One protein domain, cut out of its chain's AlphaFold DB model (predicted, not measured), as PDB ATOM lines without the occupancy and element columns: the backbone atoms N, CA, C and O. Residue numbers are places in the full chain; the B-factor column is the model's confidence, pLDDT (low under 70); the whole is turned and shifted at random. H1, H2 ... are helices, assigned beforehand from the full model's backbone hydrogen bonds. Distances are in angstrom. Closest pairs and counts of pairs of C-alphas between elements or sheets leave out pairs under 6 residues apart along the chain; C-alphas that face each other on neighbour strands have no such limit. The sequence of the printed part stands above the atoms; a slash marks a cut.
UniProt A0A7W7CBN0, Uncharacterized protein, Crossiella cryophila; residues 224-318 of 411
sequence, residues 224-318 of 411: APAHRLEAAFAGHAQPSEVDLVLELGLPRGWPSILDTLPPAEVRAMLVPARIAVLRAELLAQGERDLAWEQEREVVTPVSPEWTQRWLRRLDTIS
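This is residues 224 to 318 of the 411 residues of an uncharacterized protein of Crossiella cryophila (UniProt A0A7W7CBN0). A long helical hairpin, H5 folding back as H6 almost antiparallel to it, makes the long axis, and the four short helices with their links lie over one side of it. H2, H3 and H4 gather near the end where H5 begins, while H1 stands crosswise farther along H5. The printed part has 95 residues with six named helices, H1 to H6 in chain order, and no named strand; the class is all helix. It is compact, with a radius of gyration of the C-alphas of 13.6 A, and elongated in outline, spanning 43 by 26 by 22 A.

H5, residues 271 to 295, touches H6, residues 303 to 317, and the two form a helical hairpin. They run opposite ways at a shallow tilt of 6 degrees, and their closest C-alphas, those of Leu 290 and Ser 303, are 5.4 A apart. H1, residues 226 to 233, only just touches H5, with 3 pairs of C-alphas within 8 A. H5 touches H1 with residues 285 to 289 alone; the closest C-alphas, of Ala 226 and Asp 289, are 6.9 A apart, and the lines of the two helices are about perpendicular at 89 degrees. H1 is close to but not clearly touching H6, the closest C-alphas being those of His 227 and Trp 306 at 6.7 A. H2, residues 241 to 246, touches H4, residues 263 to 268, the same way at a shallow tilt of 25 degrees; their closest C-alphas, of Val 242 and Pro 263, are 5.6 A apart. H3, residues 257 to 260, touches no helix but is near H2, with the C-alphas of Val 242 and Asp 259 closest at 6.2 A. H4 and H6 are apart. The helix packing is mostly aligned, but only just, with 2 of 3 touching pairs at a shallow tilt. In H1, H2, H4 and H5 every O i to N i+4 pair is within hydrogen-bond range; in H6 10 of 11 are, and H3 is too short for such a pair.

H5 is 36.0 A long from its first to its last C-alpha, beginning at C-alpha 271 (-6.217, 20.415, -0.616). H6 is 21.5 A long and ends at C-alpha 317 (-8.583, 12.717, 1.414). H1, 10.5 A long, begins at C-alpha 226 (-22.373, 19.242, 15.762). H2 measures 8.8 A, H3 5.4 A and H4 8.6 A.

The two C-alphas farthest apart, those of Ala 268 and Val 299, are 43.3 A apart. The printed part has no cut. The links H3 to H4 and H4 to H5 are tight, those of H1 to H2, H2 to H3 and H5 to H6 are short, and no link is long. The mean pLDDT of the printed part of this model is 92.9, and no printed residue is under 70.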
ATOM      1  N   ALA A 224     -26.223  23.635  20.212       94.25
ATOM      2  CA  ALA A 224     -26.337  22.196  20.009       94.25
ATOM      3  C   ALA A 224     -24.996  21.617  19.534       94.25
ATOM      4  O   ALA A 224     -24.256  22.318  18.837       94.25
ATOM      5  N   PRO A 225     -24.681  20.355  19.869       95.44
ATOM      6  CA  PRO A 225     -23.466  19.713  19.403       95.44
ATOM      7  C   PRO A 225     -23.567  19.370  17.909       95.44
ATOM      8  O   PRO A 225     -24.645  19.054  17.387       95.44
ATOM      9  N   ALA A 226     -22.434  19.409  17.211       96.25
ATOM     10  CA  ALA A 226     -22.373  19.242  15.762       96.25
ATOM     11  C   ALA A 226     -22.874  17.865  15.305       96.25
ATOM     12  O   ALA A 226     -23.535  17.766  14.272       96.25
ATOM     13  N   HIS A 227     -22.612  16.810  16.080       94.06
ATOM     14  CA  HIS A 227     -23.066  15.458  15.747       94.06
ATOM     15  C   HIS A 227     -24.597  15.308  15.795       94.06
ATOM     16  O   HIS A 227     -25.168  14.649  14.924       94.06
ATOM     17  N   ARG A 228     -25.284  15.946  16.757       93.62
ATOM     18  CA  ARG A 228     -26.759  15.929  16.817       93.62
ATOM     19  C   ARG A 228     -27.365  16.764  15.705       93.62
ATOM     20  O   ARG A 228     -28.361  16.359  15.128       93.62
ATOM     21  N   LEU A 229     -26.754  17.900  15.382       94.12
ATOM     22  CA  LEU A 229     -27.164  18.728  14.251       94.12
ATOM     23  C   LEU A 229     -27.020  17.983  12.917       94.12
ATOM     24  O   LEU A 229     -27.927  18.020  12.091       94.12
ATOM     25  N   GLU A 230     -25.911  17.265  12.724       92.75
ATOM     26  CA  GLU A 230     -25.696  16.410  11.554       92.75
ATOM     27  C   GLU A 230     -26.775  15.324  11.453       92.75
ATOM     28  O   GLU A 230     -27.358  15.161  10.383       92.75
ATOM     29  N   ALA A 231     -27.085  14.637  12.559       91.62
ATOM     30  CA  ALA A 231     -28.118  13.603  12.608       91.62
ATOM     31  C   ALA A 231     -29.527  14.172  12.371       91.62
ATOM     32  O   ALA A 231     -30.251  13.690  11.503       91.62
ATOM     33  N   ALA A 232     -29.891  15.240  13.082       90.69
ATOM     34  CA  ALA A 232     -31.210  15.859  13.011       90.69
ATOM     35  C   ALA A 232     -31.496  16.479  11.639       90.69
ATOM     36  O   ALA A 232     -32.657  16.597  11.270       90.69
ATOM     37  N   PHE A 233     -30.480  16.876  10.868       90.50
ATOM     38  CA  PHE A 233     -30.655  17.477   9.538       90.50
ATOM     39  C   PHE A 233     -30.190  16.587   8.377       90.50
ATOM     40  O   PHE A 233     -30.241  17.028   7.223       90.50
ATOM     41  N   ALA A 234     -29.778  15.345   8.646       86.44
ATOM     42  CA  ALA A 234     -29.375  14.385   7.623       86.44
ATOM     43  C   ALA A 234     -30.484  14.202   6.573       86.44
ATOM     44  O   ALA A 234     -31.641  13.958   6.904       86.44
ATOM     45  N   GLY A 235     -30.143  14.376   5.291       81.50
ATOM     46  CA  GLY A 235     -31.098  14.270   4.178       81.50
ATOM     47  C   GLY A 235     -32.102  15.427   4.057       81.50
ATOM     48  O   GLY A 235     -32.827  15.495   3.067       81.50
ATOM     49  N   HIS A 236     -32.122  16.361   5.013       83.62
ATOM     50  CA  HIS A 236     -33.043  17.497   5.024       83.62
ATOM     51  C   HIS A 236     -32.367  18.810   4.617       83.62
ATOM     52  O   HIS A 236     -32.922  19.569   3.815       83.62
ATOM     53  N   ALA A 237     -31.174  19.083   5.155       87.38
ATOM     54  CA  ALA A 237     -30.441  20.305   4.848       87.38
ATOM     55  C   ALA A 237     -29.688  20.212   3.512       87.38
ATOM     56  O   ALA A 237     -29.183  19.155   3.126       87.38
ATOM     57  N   GLN A 238     -29.608  21.334   2.793       89.06
ATOM     58  CA  GLN A 238     -28.850  21.409   1.545       89.06
ATOM     59  C   GLN A 238     -27.363  21.697   1.803       89.06
ATOM     60  O   GLN A 238     -27.050  22.528   2.659       89.06
ATOM     61  N   PRO A 239     -26.440  21.054   1.060       88.81
ATOM     62  CA  PRO A 239     -25.027  21.420   1.082       88.81
ATOM     63  C   PRO A 239     -24.829  22.890   0.698       88.81
ATOM     64  O   PRO A 239     -25.470  23.375  -0.237       88.81
ATOM     65  N   SER A 240     -23.929  23.582   1.395       88.31
ATOM     66  CA  SER A 240     -23.471  24.919   0.994       88.31
ATOM     67  C   SER A 240     -22.535  24.847  -0.219       88.31
ATOM     68  O   SER A 240     -21.999  23.785  -0.550       88.31
ATOM     69  N   GLU A 241     -22.258  25.988  -0.853       89.62
ATOM     70  CA  GLU A 241     -21.238  26.059  -1.910       89.62
ATOM     71  C   GLU A 241     -19.848  25.646  -1.406       89.62
ATOM     72  O   GLU A 241     -19.088  25.011  -2.138       89.62
ATOM     73  N   VAL A 242     -19.523  25.953  -0.146       91.06
ATOM     74  CA  VAL A 242     -18.256  25.549   0.477       91.06
ATOM     75  C   VAL A 242     -18.203  24.031   0.650       91.06
ATOM     76  O   VAL A 242     -17.188  23.425   0.315       91.06
ATOM     77  N   ASP A 243     -19.296  23.387   1.066       91.38
ATOM     78  CA  ASP A 243     -19.362  21.919   1.175       91.38
ATOM     79  C   ASP A 243     -19.120  21.242  -0.183       91.38
ATOM     80  O   ASP A 243     -18.408  20.236  -0.263       91.38
ATOM     81  N   LEU A 244     -19.663  21.822  -1.259       91.00
ATOM     82  CA  LEU A 244     -19.431  21.349  -2.625       91.00
ATOM     83  C   LEU A 244     -17.969  21.531  -3.057       91.00
ATOM     84  O   LEU A 244     -17.440  20.669  -3.745       91.00
ATOM     85  N   VAL A 245     -17.298  22.615  -2.649       92.00
ATOM     86  CA  VAL A 245     -15.871  22.855  -2.952       92.00
ATOM     87  C   VAL A 245     -14.937  21.946  -2.148       92.00
ATOM     88  O   VAL A 245     -13.836  21.629  -2.607       92.00
ATOM     89  N   LEU A 246     -15.335  21.559  -0.936       91.12
ATOM     90  CA  LEU A 246     -14.547  20.678  -0.078       91.12
ATOM     91  C   LEU A 246     -14.653  19.202  -0.479       91.12
ATOM     92  O   LEU A 246     -13.760  18.433  -0.133       91.12
ATOM     93  N   GLU A 247     -15.722  18.811  -1.184       88.62
ATOM     94  CA  GLU A 247     -15.949  17.454  -1.709       88.62
ATOM     95  C   GLU A 247     -15.751  16.343  -0.656       88.62
ATOM     96  O   GLU A 247     -15.292  15.236  -0.944       88.62
ATOM     97  N   LEU A 248     -16.140  16.605   0.598       86.81
ATOM     98  CA  LEU A 248     -15.958  15.659   1.709       86.81
ATOM     99  C   LEU A 248     -16.807  14.383   1.553       86.81
ATOM    100  O   LEU A 248     -16.581  13.384   2.242       86.81
ATOM    101  N   GLY A 249     -17.788  14.395   0.646       83.00
ATOM    102  CA  GLY A 249     -18.698  13.284   0.346       83.00
ATOM    103  C   GLY A 249     -19.716  12.979   1.449       83.00
ATOM    104  O   GLY A 249     -20.495  12.045   1.308       83.00
ATOM    105  N   LEU A 250     -19.708  13.756   2.532       83.06
ATOM    106  CA  LEU A 250     -20.669  13.711   3.626       83.06
ATOM    107  C   LEU A 250     -20.993  15.145   4.054       83.06
ATOM    108  O   LEU A 250     -20.093  15.992   4.039       83.06
ATOM    109  N   PRO A 251     -22.246  15.430   4.436       82.88
ATOM    110  CA  PRO A 251     -22.593  16.729   4.978       82.88
ATOM    111  C   PRO A 251     -21.993  16.924   6.370       82.88
ATOM    112  O   PRO A 251     -21.979  16.013   7.192       82.88
ATOM    113  N   ARG A 252     -21.524  18.140   6.637       90.62
ATOM    114  CA  ARG A 252     -20.759  18.495   7.830       90.62
ATOM    115  C   ARG A 252     -21.563  19.417   8.750       90.62
ATOM    116  O   ARG A 252     -21.916  20.527   8.356       90.62
ATOM    117  N   GLY A 253     -21.792  18.969   9.987       89.81
ATOM    118  CA  GLY A 253     -22.552  19.710  11.005       89.81
ATOM    119  C   GLY A 253     -21.753  20.712  11.853       89.81
ATOM    120  O   GLY A 253     -22.365  21.507  12.563       89.81
ATOM    121  N   TRP A 254     -20.411  20.708  11.805       95.56
ATOM    122  CA  TRP A 254     -19.578  21.649  12.578       95.56
ATOM    123  C   TRP A 254     -19.162  22.867  11.749       95.56
ATOM    124  O   TRP A 254     -18.995  22.719  10.544       95.56
ATOM    125  N   PRO A 255     -18.980  24.056  12.350       95.94
ATOM    126  CA  PRO A 255     -18.478  25.252  11.670       95.94
ATOM    127  C   PRO A 255     -16.988  25.146  11.319       95.94
ATOM    128  O   PRO A 255     -16.249  24.364  11.915       95.94
ATOM    129  N   SER A 256     -16.541  25.911  10.325       96.12
ATOM    130  CA  SER A 256     -15.130  26.125   9.975       96.12
ATOM    131  C   SER A 256     -14.917  27.566   9.549       96.12
ATOM    132  O   SER A 256     -15.797  28.169   8.938       96.12
ATOM    133  N   ILE A 257     -13.721  28.098   9.776       96.06
ATOM    134  CA  ILE A 257     -13.291  29.355   9.165       96.06
ATOM    135  C   ILE A 257     -13.421  29.342   7.635       96.06
ATOM    136  O   ILE A 257     -13.675  30.388   7.042       96.06
ATOM    137  N   LEU A 258     -13.329  28.174   6.986       95.94
ATOM    138  CA  LEU A 258     -13.527  28.039   5.540       95.94
ATOM    139  C   LEU A 258     -14.947  28.421   5.099       95.94
ATOM    140  O   LEU A 258     -15.117  28.857   3.965       95.94
ATOM    141  N   ASP A 259     -15.942  28.329   5.990       95.00
ATOM    142  CA  ASP A 259     -17.323  28.754   5.716       95.00
ATOM    143  C   ASP A 259     -17.454  30.288   5.640       95.00
ATOM    144  O   ASP A 259     -18.452  30.809   5.152       95.00
ATOM    145  N   THR A 260     -16.456  31.024   6.143       95.19
ATOM    146  CA  THR A 260     -16.426  32.499   6.130       95.19
ATOM    147  C   THR A 260     -15.683  33.077   4.928       95.19
ATOM    148  O   THR A 260     -15.666  34.293   4.733       95.19
ATOM    149  N   LEU A 261     -15.040  32.215   4.138       94.88
ATOM    150  CA  LEU A 261     -14.255  32.607   2.977       94.88
ATOM    151  C   LEU A 261     -15.081  32.455   1.694       94.88
ATOM    152  O   LEU A 261     -15.887  31.528   1.580       94.88
ATOM    153  N   PRO A 262     -14.855  33.303   0.675       92.94
ATOM    154  CA  PRO A 262     -15.458  33.110  -0.635       92.94
ATOM    155  C   PRO A 262     -15.125  31.718  -1.212       92.94
ATOM    156  O   PRO A 262     -13.960  31.307  -1.179       92.94
ATOM    157  N   PRO A 263     -16.079  31.008  -1.844       93.50
ATOM    158  CA  PRO A 263     -15.836  29.669  -2.399       93.50
ATOM    159  C   PRO A 263     -14.680  29.610  -3.409       93.50
ATOM    160  O   PRO A 263     -13.996  28.591  -3.525       93.50
ATOM    161  N   ALA A 264     -14.427  30.708  -4.130       94.25
ATOM    162  CA  ALA A 264     -13.294  30.835  -5.042       94.25
ATOM    163  C   ALA A 264     -11.938  30.817  -4.312       94.25
ATOM    164  O   ALA A 264     -10.994  30.200  -4.805       94.25
ATOM    165  N   GLU A 265     -11.847  31.440  -3.134       94.38
ATOM    166  CA  GLU A 265     -10.637  31.440  -2.306       94.38
ATOM    167  C   GLU A 265     -10.398  30.057  -1.705       94.38
ATOM    168  O   GLU A 265      -9.301  29.514  -1.838       94.38
ATOM    169  N   VAL A 266     -11.449  29.429  -1.163       94.44
ATOM    170  CA  VAL A 266     -11.377  28.043  -0.680       94.44
ATOM    171  C   VAL A 266     -10.906  27.120  -1.805       94.44
ATOM    172  O   VAL A 266     -10.015  26.301  -1.598       94.44
ATOM    173  N   ARG A 267     -11.426  27.286  -3.030       94.81
ATOM    174  CA  ARG A 267     -11.011  26.503  -4.206       94.81
ATOM    175  C   ARG A 267      -9.566  26.770  -4.643       94.81
ATOM    176  O   ARG A 267      -8.946  25.873  -5.212       94.81
ATOM    177  N   ALA A 268      -9.022  27.956  -4.395       94.25
ATOM    178  CA  ALA A 268      -7.634  28.282  -4.716       94.25
ATOM    179  C   ALA A 268      -6.632  27.673  -3.717       94.25
ATOM    180  O   ALA A 268      -5.477  27.440  -4.070       94.25
ATOM    181  N   MET A 269      -7.059  27.375  -2.483       93.25
ATOM    182  CA  MET A 269      -6.201  26.745  -1.474       93.25
ATOM    183  C   MET A 269      -5.774  25.334  -1.887       93.25
ATOM    184  O   MET A 269      -6.555  24.584  -2.466       93.25
ATOM    185  N   LEU A 270      -4.572  24.904  -1.503       92.25
ATOM    186  CA  LEU A 270      -4.158  23.509  -1.680       92.25
ATOM    187  C   LEU A 270      -5.018  22.575  -0.813       92.25
ATOM    188  O   LEU A 270      -5.291  22.884   0.346       92.25
ATOM    189  N   VAL A 271      -5.402  21.409  -1.345       92.19
ATOM    190  CA  VAL A 271      -6.217  20.415  -0.616       92.19
ATOM    191  C   VAL A 271      -5.622  20.060   0.759       92.19
ATOM    192  O   VAL A 271      -6.364  20.155   1.737       92.19
ATOM    193  N   PRO A 272      -4.308  19.768   0.908       93.00
ATOM    194  CA  PRO A 272      -3.716  19.504   2.223       93.00
ATOM    195  C   PRO A 272      -3.913  20.645   3.231       93.00
ATOM    196  O   PRO A 272      -4.140  20.394   4.410       93.00
ATOM    197  N   ALA A 273      -3.876  21.901   2.770       93.00
ATOM    198  CA  ALA A 273      -4.077  23.063   3.630       93.00
ATOM    199  C   ALA A 273      -5.530  23.155   4.125       93.00
ATOM    200  O   ALA A 273      -5.752  23.364   5.315       93.00
ATOM    201  N   ARG A 274      -6.521  22.927   3.245       93.88
ATOM    202  CA  ARG A 274      -7.948  22.892   3.628       93.88
ATOM    203  C   ARG A 274      -8.220  21.789   4.650       93.88
ATOM    204  O   ARG A 274      -8.871  22.023   5.662       93.88
ATOM    205  N   ILE A 275      -7.683  20.593   4.404       95.25
ATOM    206  CA  ILE A 275      -7.851  19.439   5.293       95.25
ATOM    207  C   ILE A 275      -7.186  19.690   6.651       95.25
ATOM    208  O   ILE A 275      -7.775  19.363   7.679       95.25
ATOM    209  N   ALA A 276      -6.006  20.312   6.689       94.50
ATOM    210  CA  ALA A 276      -5.341  20.659   7.943       94.50
ATOM    211  C   ALA A 276      -6.173  21.628   8.806       94.50
ATOM    212  O   ALA A 276      -6.296  21.402  10.011       94.50
ATOM    213  N   VAL A 277      -6.797  22.645   8.197       95.62
ATOM    214  CA  VAL A 277      -7.732  23.560   8.885       95.62
ATOM    215  C   VAL A 277      -8.919  22.785   9.458       95.62
ATOM    216  O   VAL A 277      -9.171  22.841  10.661       95.62
ATOM    217  N   LEU A 278      -9.589  21.982   8.623       96.12
ATOM    218  CA  LEU A 278     -10.757  21.202   9.039       96.12
ATOM    219  C   LEU A 278     -10.448  20.238  10.189       96.12
ATOM    220  O   LEU A 278     -11.296  20.050  11.055       96.12
ATOM    221  N   ARG A 279      -9.251  19.637  10.225       95.75
ATOM    222  CA  ARG A 279      -8.828  18.746  11.319       95.75
ATOM    223  C   ARG A 279      -8.666  19.488  12.637       95.75
ATOM    224  O   ARG A 279      -9.152  19.003  13.655       95.75
ATOM    225  N   ALA A 280      -7.973  20.626  12.618       94.88
ATOM    226  CA  ALA A 280      -7.743  21.423  13.818       94.88
ATOM    227  C   ALA A 280      -9.077  21.890  14.424       94.88
ATOM    228  O   ALA A 280      -9.311  21.735  15.621       94.88
ATOM    229  N   GLU A 281      -9.989  22.378  13.584       96.56
ATOM    230  CA  GLU A 281     -11.300  22.855  14.029       96.56
ATOM    231  C   GLU A 281     -12.254  21.722  14.420       96.56
ATOM    232  O   GLU A 281     -13.037  21.886  15.352       96.56
ATOM    233  N   LEU A 282     -12.177  20.559  13.763       97.25
ATOM    234  CA  LEU A 282     -12.939  19.369  14.150       97.25
ATOM    235  C   LEU A 282     -12.553  18.888  15.551       97.25
ATOM    236  O   LEU A 282     -13.437  18.546  16.328       97.25
ATOM    237  N   LEU A 283     -11.259  18.872  15.887       96.62
ATOM    238  CA  LEU A 283     -10.798  18.510  17.232       96.62
ATOM    239  C   LEU A 283     -11.347  19.485  18.281       96.62
ATOM    240  O   LEU A 283     -11.947  19.054  19.263       96.62
ATOM    241  N   ALA A 284     -11.235  20.790  18.019       96.50
ATOM    242  CA  ALA A 284     -11.787  21.820  18.896       96.50
ATOM    243  C   ALA A 284     -13.322  21.743  19.013       96.50
ATOM    244  O   ALA A 284     -13.889  22.051  20.061       96.50
ATOM    245  N   GLN A 285     -14.030  21.344  17.950       97.81
ATOM    246  CA  GLN A 285     -15.466  21.074  18.034       97.81
ATOM    247  C   GLN A 285     -15.751  19.824  18.870       97.81
ATOM    248  O   GLN A 285     -16.633  19.876  19.718       97.81
ATOM    249  N   GLY A 286     -15.017  18.730  18.665       97.38
ATOM    250  CA  GLY A 286     -15.205  17.484  19.408       97.38
ATOM    251  C   GLY A 286     -15.052  17.671  20.918       97.38
ATOM    252  O   GLY A 286     -15.837  17.120  21.687       97.38
ATOM    253  N   GLU A 287     -14.101  18.504  21.347       97.31
ATOM    254  CA  GLU A 287     -13.938  18.893  22.754       97.31
ATOM    255  C   GLU A 287     -15.135  19.697  23.282       97.31
ATOM    256  O   GLU A 287     -15.628  19.421  24.378       97.31
ATOM    257  N   ARG A 288     -15.641  20.660  22.499       96.50
ATOM    258  CA  ARG A 288     -16.831  21.448  22.863       96.50
ATOM    259  C   ARG A 288     -18.091  20.591  22.948       96.50
ATOM    260  O   ARG A 288     -18.854  20.743  23.899       96.50
ATOM    261  N   ASP A 289     -18.296  19.693  21.991       97.12
ATOM    262  CA  ASP A 289     -19.447  18.790  21.974       97.12
ATOM    263  C   ASP A 289     -19.392  17.815  23.161       97.12
ATOM    264  O   ASP A 289     -20.404  17.602  23.827       97.12
ATOM    265  N   LEU A 290     -18.205  17.295  23.496       96.62
ATOM    266  CA  LEU A 290     -18.019  16.446  24.672       96.62
ATOM    267  C   LEU A 290     -18.312  17.206  25.974       96.62
ATOM    268  O   LEU A 290     -18.982  16.671  26.856       96.62
ATOM    269  N   ALA A 291     -17.846  18.451  26.101       95.88
ATOM    270  CA  ALA A 291     -18.152  19.289  27.260       95.88
ATOM    271  C   ALA A 291     -19.663  19.563  27.381       95.88
ATOM    272  O   ALA A 291     -20.221  19.492  28.475       95.88
ATOM    273  N   TRP A 292     -20.338  19.808  26.254       93.94
ATOM    274  CA  TRP A 292     -21.791  19.986  26.198       93.94
ATOM    275  C   TRP A 292     -22.549  18.727  26.653       93.94
ATOM    276  O   TRP A 292     -23.522  18.827  27.404       93.94
ATOM    277  N   GLU A 293     -22.103  17.540  26.224       94.25
ATOM    278  CA  GLU A 293     -22.674  16.247  26.628       94.25
ATOM    279  C   GLU A 293     -22.469  15.976  28.123       94.25
ATOM    280  O   GLU A 293     -23.382  15.498  28.795       94.25
ATOM    281  N   GLN A 294     -21.297  16.329  28.656       94.31
ATOM    282  CA  GLN A 294     -20.977  16.196  30.078       94.31
ATOM    283  C   GLN A 294     -21.825  17.125  30.952       94.31
ATOM    284  O   GLN A 294     -22.363  16.677  31.961       94.31
ATOM    285  N   GLU A 295     -22.002  18.390  30.554       92.06
ATOM    286  CA  GLU A 295     -22.869  19.352  31.254       92.06
ATOM    287  C   GLU A 295     -24.319  18.848  31.358       92.06
ATOM    288  O   GLU A 295     -25.033  19.141  32.316       92.06
ATOM    289  N   ARG A 296     -24.763  18.067  30.367       89.00
ATOM    290  CA  ARG A 296     -26.114  17.494  30.293       89.00
ATOM    291  C   ARG A 296     -26.202  16.054  30.785       89.00
ATOM    292  O   ARG A 296     -27.243  15.433  30.588       89.00
ATOM    293  N   GLU A 297     -25.150  15.550  31.427       89.69
ATOM    294  CA  GLU A 297     -25.103  14.216  32.034       89.69
ATOM    295  C   GLU A 297     -25.448  13.085  31.043       89.69
ATOM    296  O   GLU A 297     -26.083  12.087  31.391       89.69
ATOM    297  N   VAL A 298     -25.034  13.224  29.777       88.38
ATOM    298  CA  VAL A 298     -25.233  12.183  28.762       88.38
ATOM    299  C   VAL A 298     -24.419  10.943  29.144       88.38
ATOM    300  O   VAL A 298     -23.191  10.972  29.188       88.38
ATOM    301  N   VAL A 299     -25.119   9.832  29.400       86.00
ATOM    302  CA  VAL A 299     -24.536   8.576  29.917       86.00
ATOM    303  C   VAL A 299     -23.486   7.979  28.977       86.00
ATOM    304  O   VAL A 299     -22.499   7.398  29.427       86.00
ATOM    305  N   THR A 300     -23.685   8.103  27.666       90.31
ATOM    306  CA  THR A 300     -22.751   7.598  26.652       90.31
ATOM    307  C   THR A 300     -22.485   8.700  25.630       90.31
ATOM    308  O   THR A 300     -23.267   8.850  24.691       90.31
ATOM    309  N   PRO A 301     -21.423   9.502  25.834       91.62
ATOM    310  CA  PRO A 301     -21.044  10.576  24.919       91.62
ATOM    311  C   PRO A 301     -20.727  10.040  23.518       91.62
ATOM    312  O   PRO A 301     -19.921   9.120  23.372       91.62
ATOM    313  N   VAL A 302     -21.331  10.633  22.488       94.06
ATOM    314  CA  VAL A 302     -21.149  10.242  21.078       94.06
ATOM    315  C   VAL A 302     -20.025  11.051  20.423       94.06
ATOM    316  O   VAL A 302     -19.389  10.589  19.470       94.06
ATOM    317  N   SER A 303     -19.721  12.242  20.955       95.06
ATOM    318  CA  SER A 303     -18.730  13.171  20.388       95.06
ATOM    319  C   SER A 303     -17.353  12.554  20.108       95.06
ATOM    320  O   SER A 303     -16.804  12.836  19.037       95.06
ATOM    321  N   PRO A 304     -16.769  11.688  20.970       97.25
ATOM    322  CA  PRO A 304     -15.463  11.085  20.695       97.25
ATOM    323  C   PRO A 304     -15.464  10.182  19.454       97.25
ATOM    324  O   PRO A 304     -14.590  10.305  18.591       97.25
ATOM    325  N   GLU A 305     -16.457   9.300  19.326       96.81
ATOM    326  CA  GLU A 305     -16.573   8.383  18.187       96.81
ATOM    327  C   GLU A 305     -16.876   9.140  16.890       96.81
ATOM    328  O   GLU A 305     -16.271   8.875  15.844       96.81
ATOM    329  N   TRP A 306     -17.765  10.133  16.969       96.25
ATOM    330  CA  TRP A 306     -18.094  11.016  15.856       96.25
ATOM    331  C   TRP A 306     -16.861  11.788  15.355       96.25
ATOM    332  O   TRP A 306     -16.589  11.806  14.149       96.25
ATOM    333  N   THR A 307     -16.057  12.334  16.273       97.69
ATOM    334  CA  THR A 307     -14.811  13.050  15.952       97.69
ATOM    335  C   THR A 307     -13.818  12.117  15.258       97.69
ATOM    336  O   THR A 307     -13.271  12.452  14.207       97.69
ATOM    337  N   GLN A 308     -13.622  10.901  15.782       97.12
ATOM    338  CA  GLN A 308     -12.727   9.911  15.174       97.12
ATOM    339  C   GLN A 308     -13.189   9.459  13.785       97.12
ATOM    340  O   GLN A 308     -12.363   9.207  12.904       97.12
ATOM    341  N   ARG A 309     -14.500   9.330  13.558       95.88
ATOM    342  CA  ARG A 309     -15.062   9.009  12.237       95.88
ATOM    343  C   ARG A 309     -14.716  10.094  11.216       95.88
ATOM    344  O   ARG A 309     -14.274   9.769  10.115       95.88
ATOM    345  N   TRP A 310     -14.861  11.360  11.591       96.25
ATOM    346  CA  TRP A 310     -14.531  12.478  10.713       96.25
ATOM    347  C   TRP A 310     -13.029  12.655  10.494       96.25
ATOM    348  O   TRP A 310     -12.616  12.872   9.357       96.25
ATOM    349  N   LEU A 311     -12.197  12.464  11.521       95.81
ATOM    350  CA  LEU A 311     -10.738  12.467  11.359       95.81
ATOM    351  C   LEU A 311     -10.287  11.401  10.358       95.81
ATOM    352  O   LEU A 311      -9.587  11.730   9.405       95.81
ATOM    353  N   ARG A 312     -10.782  10.162  10.501       94.81
ATOM    354  CA  ARG A 312     -10.508   9.083   9.539       94.81
ATOM    355  C   ARG A 312     -10.932   9.464   8.125       94.81
ATOM    356  O   ARG A 312     -10.206   9.183   7.179       94.81
ATOM    357  N   ARG A 313     -12.084  10.124   7.961       93.81
ATOM    358  CA  ARG A 313     -12.546  10.596   6.647       93.81
ATOM    359  C   ARG A 313     -11.597  11.638   6.055       93.81
ATOM    360  O   ARG A 313     -11.218  11.502   4.895       93.81
ATOM    361  N   LEU A 314     -11.184  12.629   6.838       94.81
ATOM    362  CA  LEU A 314     -10.232  13.655   6.403       94.81
ATOM    363  C   LEU A 314      -8.872  13.038   6.027       94.81
ATOM    364  O   LEU A 314      -8.302  13.409   5.002       94.81
ATOM    365  N   ASP A 315      -8.413  12.034   6.781       92.56
ATOM    366  CA  ASP A 315      -7.191  11.271   6.493       92.56
ATOM    367  C   ASP A 315      -7.249  10.522   5.151       92.56
ATOM    368  O   ASP A 315      -6.229  10.404   4.473       92.56
ATOM    369  N   THR A 316      -8.427  10.046   4.720       92.12
ATOM    370  CA  THR A 316      -8.567   9.412   3.391       92.12
ATOM    371  C   THR A 316      -8.420  10.387   2.224       92.12
ATOM    372  O   THR A 316      -8.121   9.956   1.114       92.12
ATOM    373  N   ILE A 317      -8.636  11.685   2.459       90.12
ATOM    374  CA  ILE A 317      -8.583  12.717   1.414       90.12
ATOM    375  C   ILE A 317      -7.161  13.264   1.282       90.12
ATOM    376  O   ILE A 317      -6.668  13.466   0.172       90.12
ATOM    377  N   SER A 318      -6.491  13.533   2.405       87.69
ATOM    378  CA  SER A 318      -5.128  14.053   2.387       87.69
ATOM    379  C   SER A 318      -4.366  13.731   3.668       87.69
ATOM    380  O   SER A 318      -4.924  13.757   4.765       87.69
TER     381      SER A 318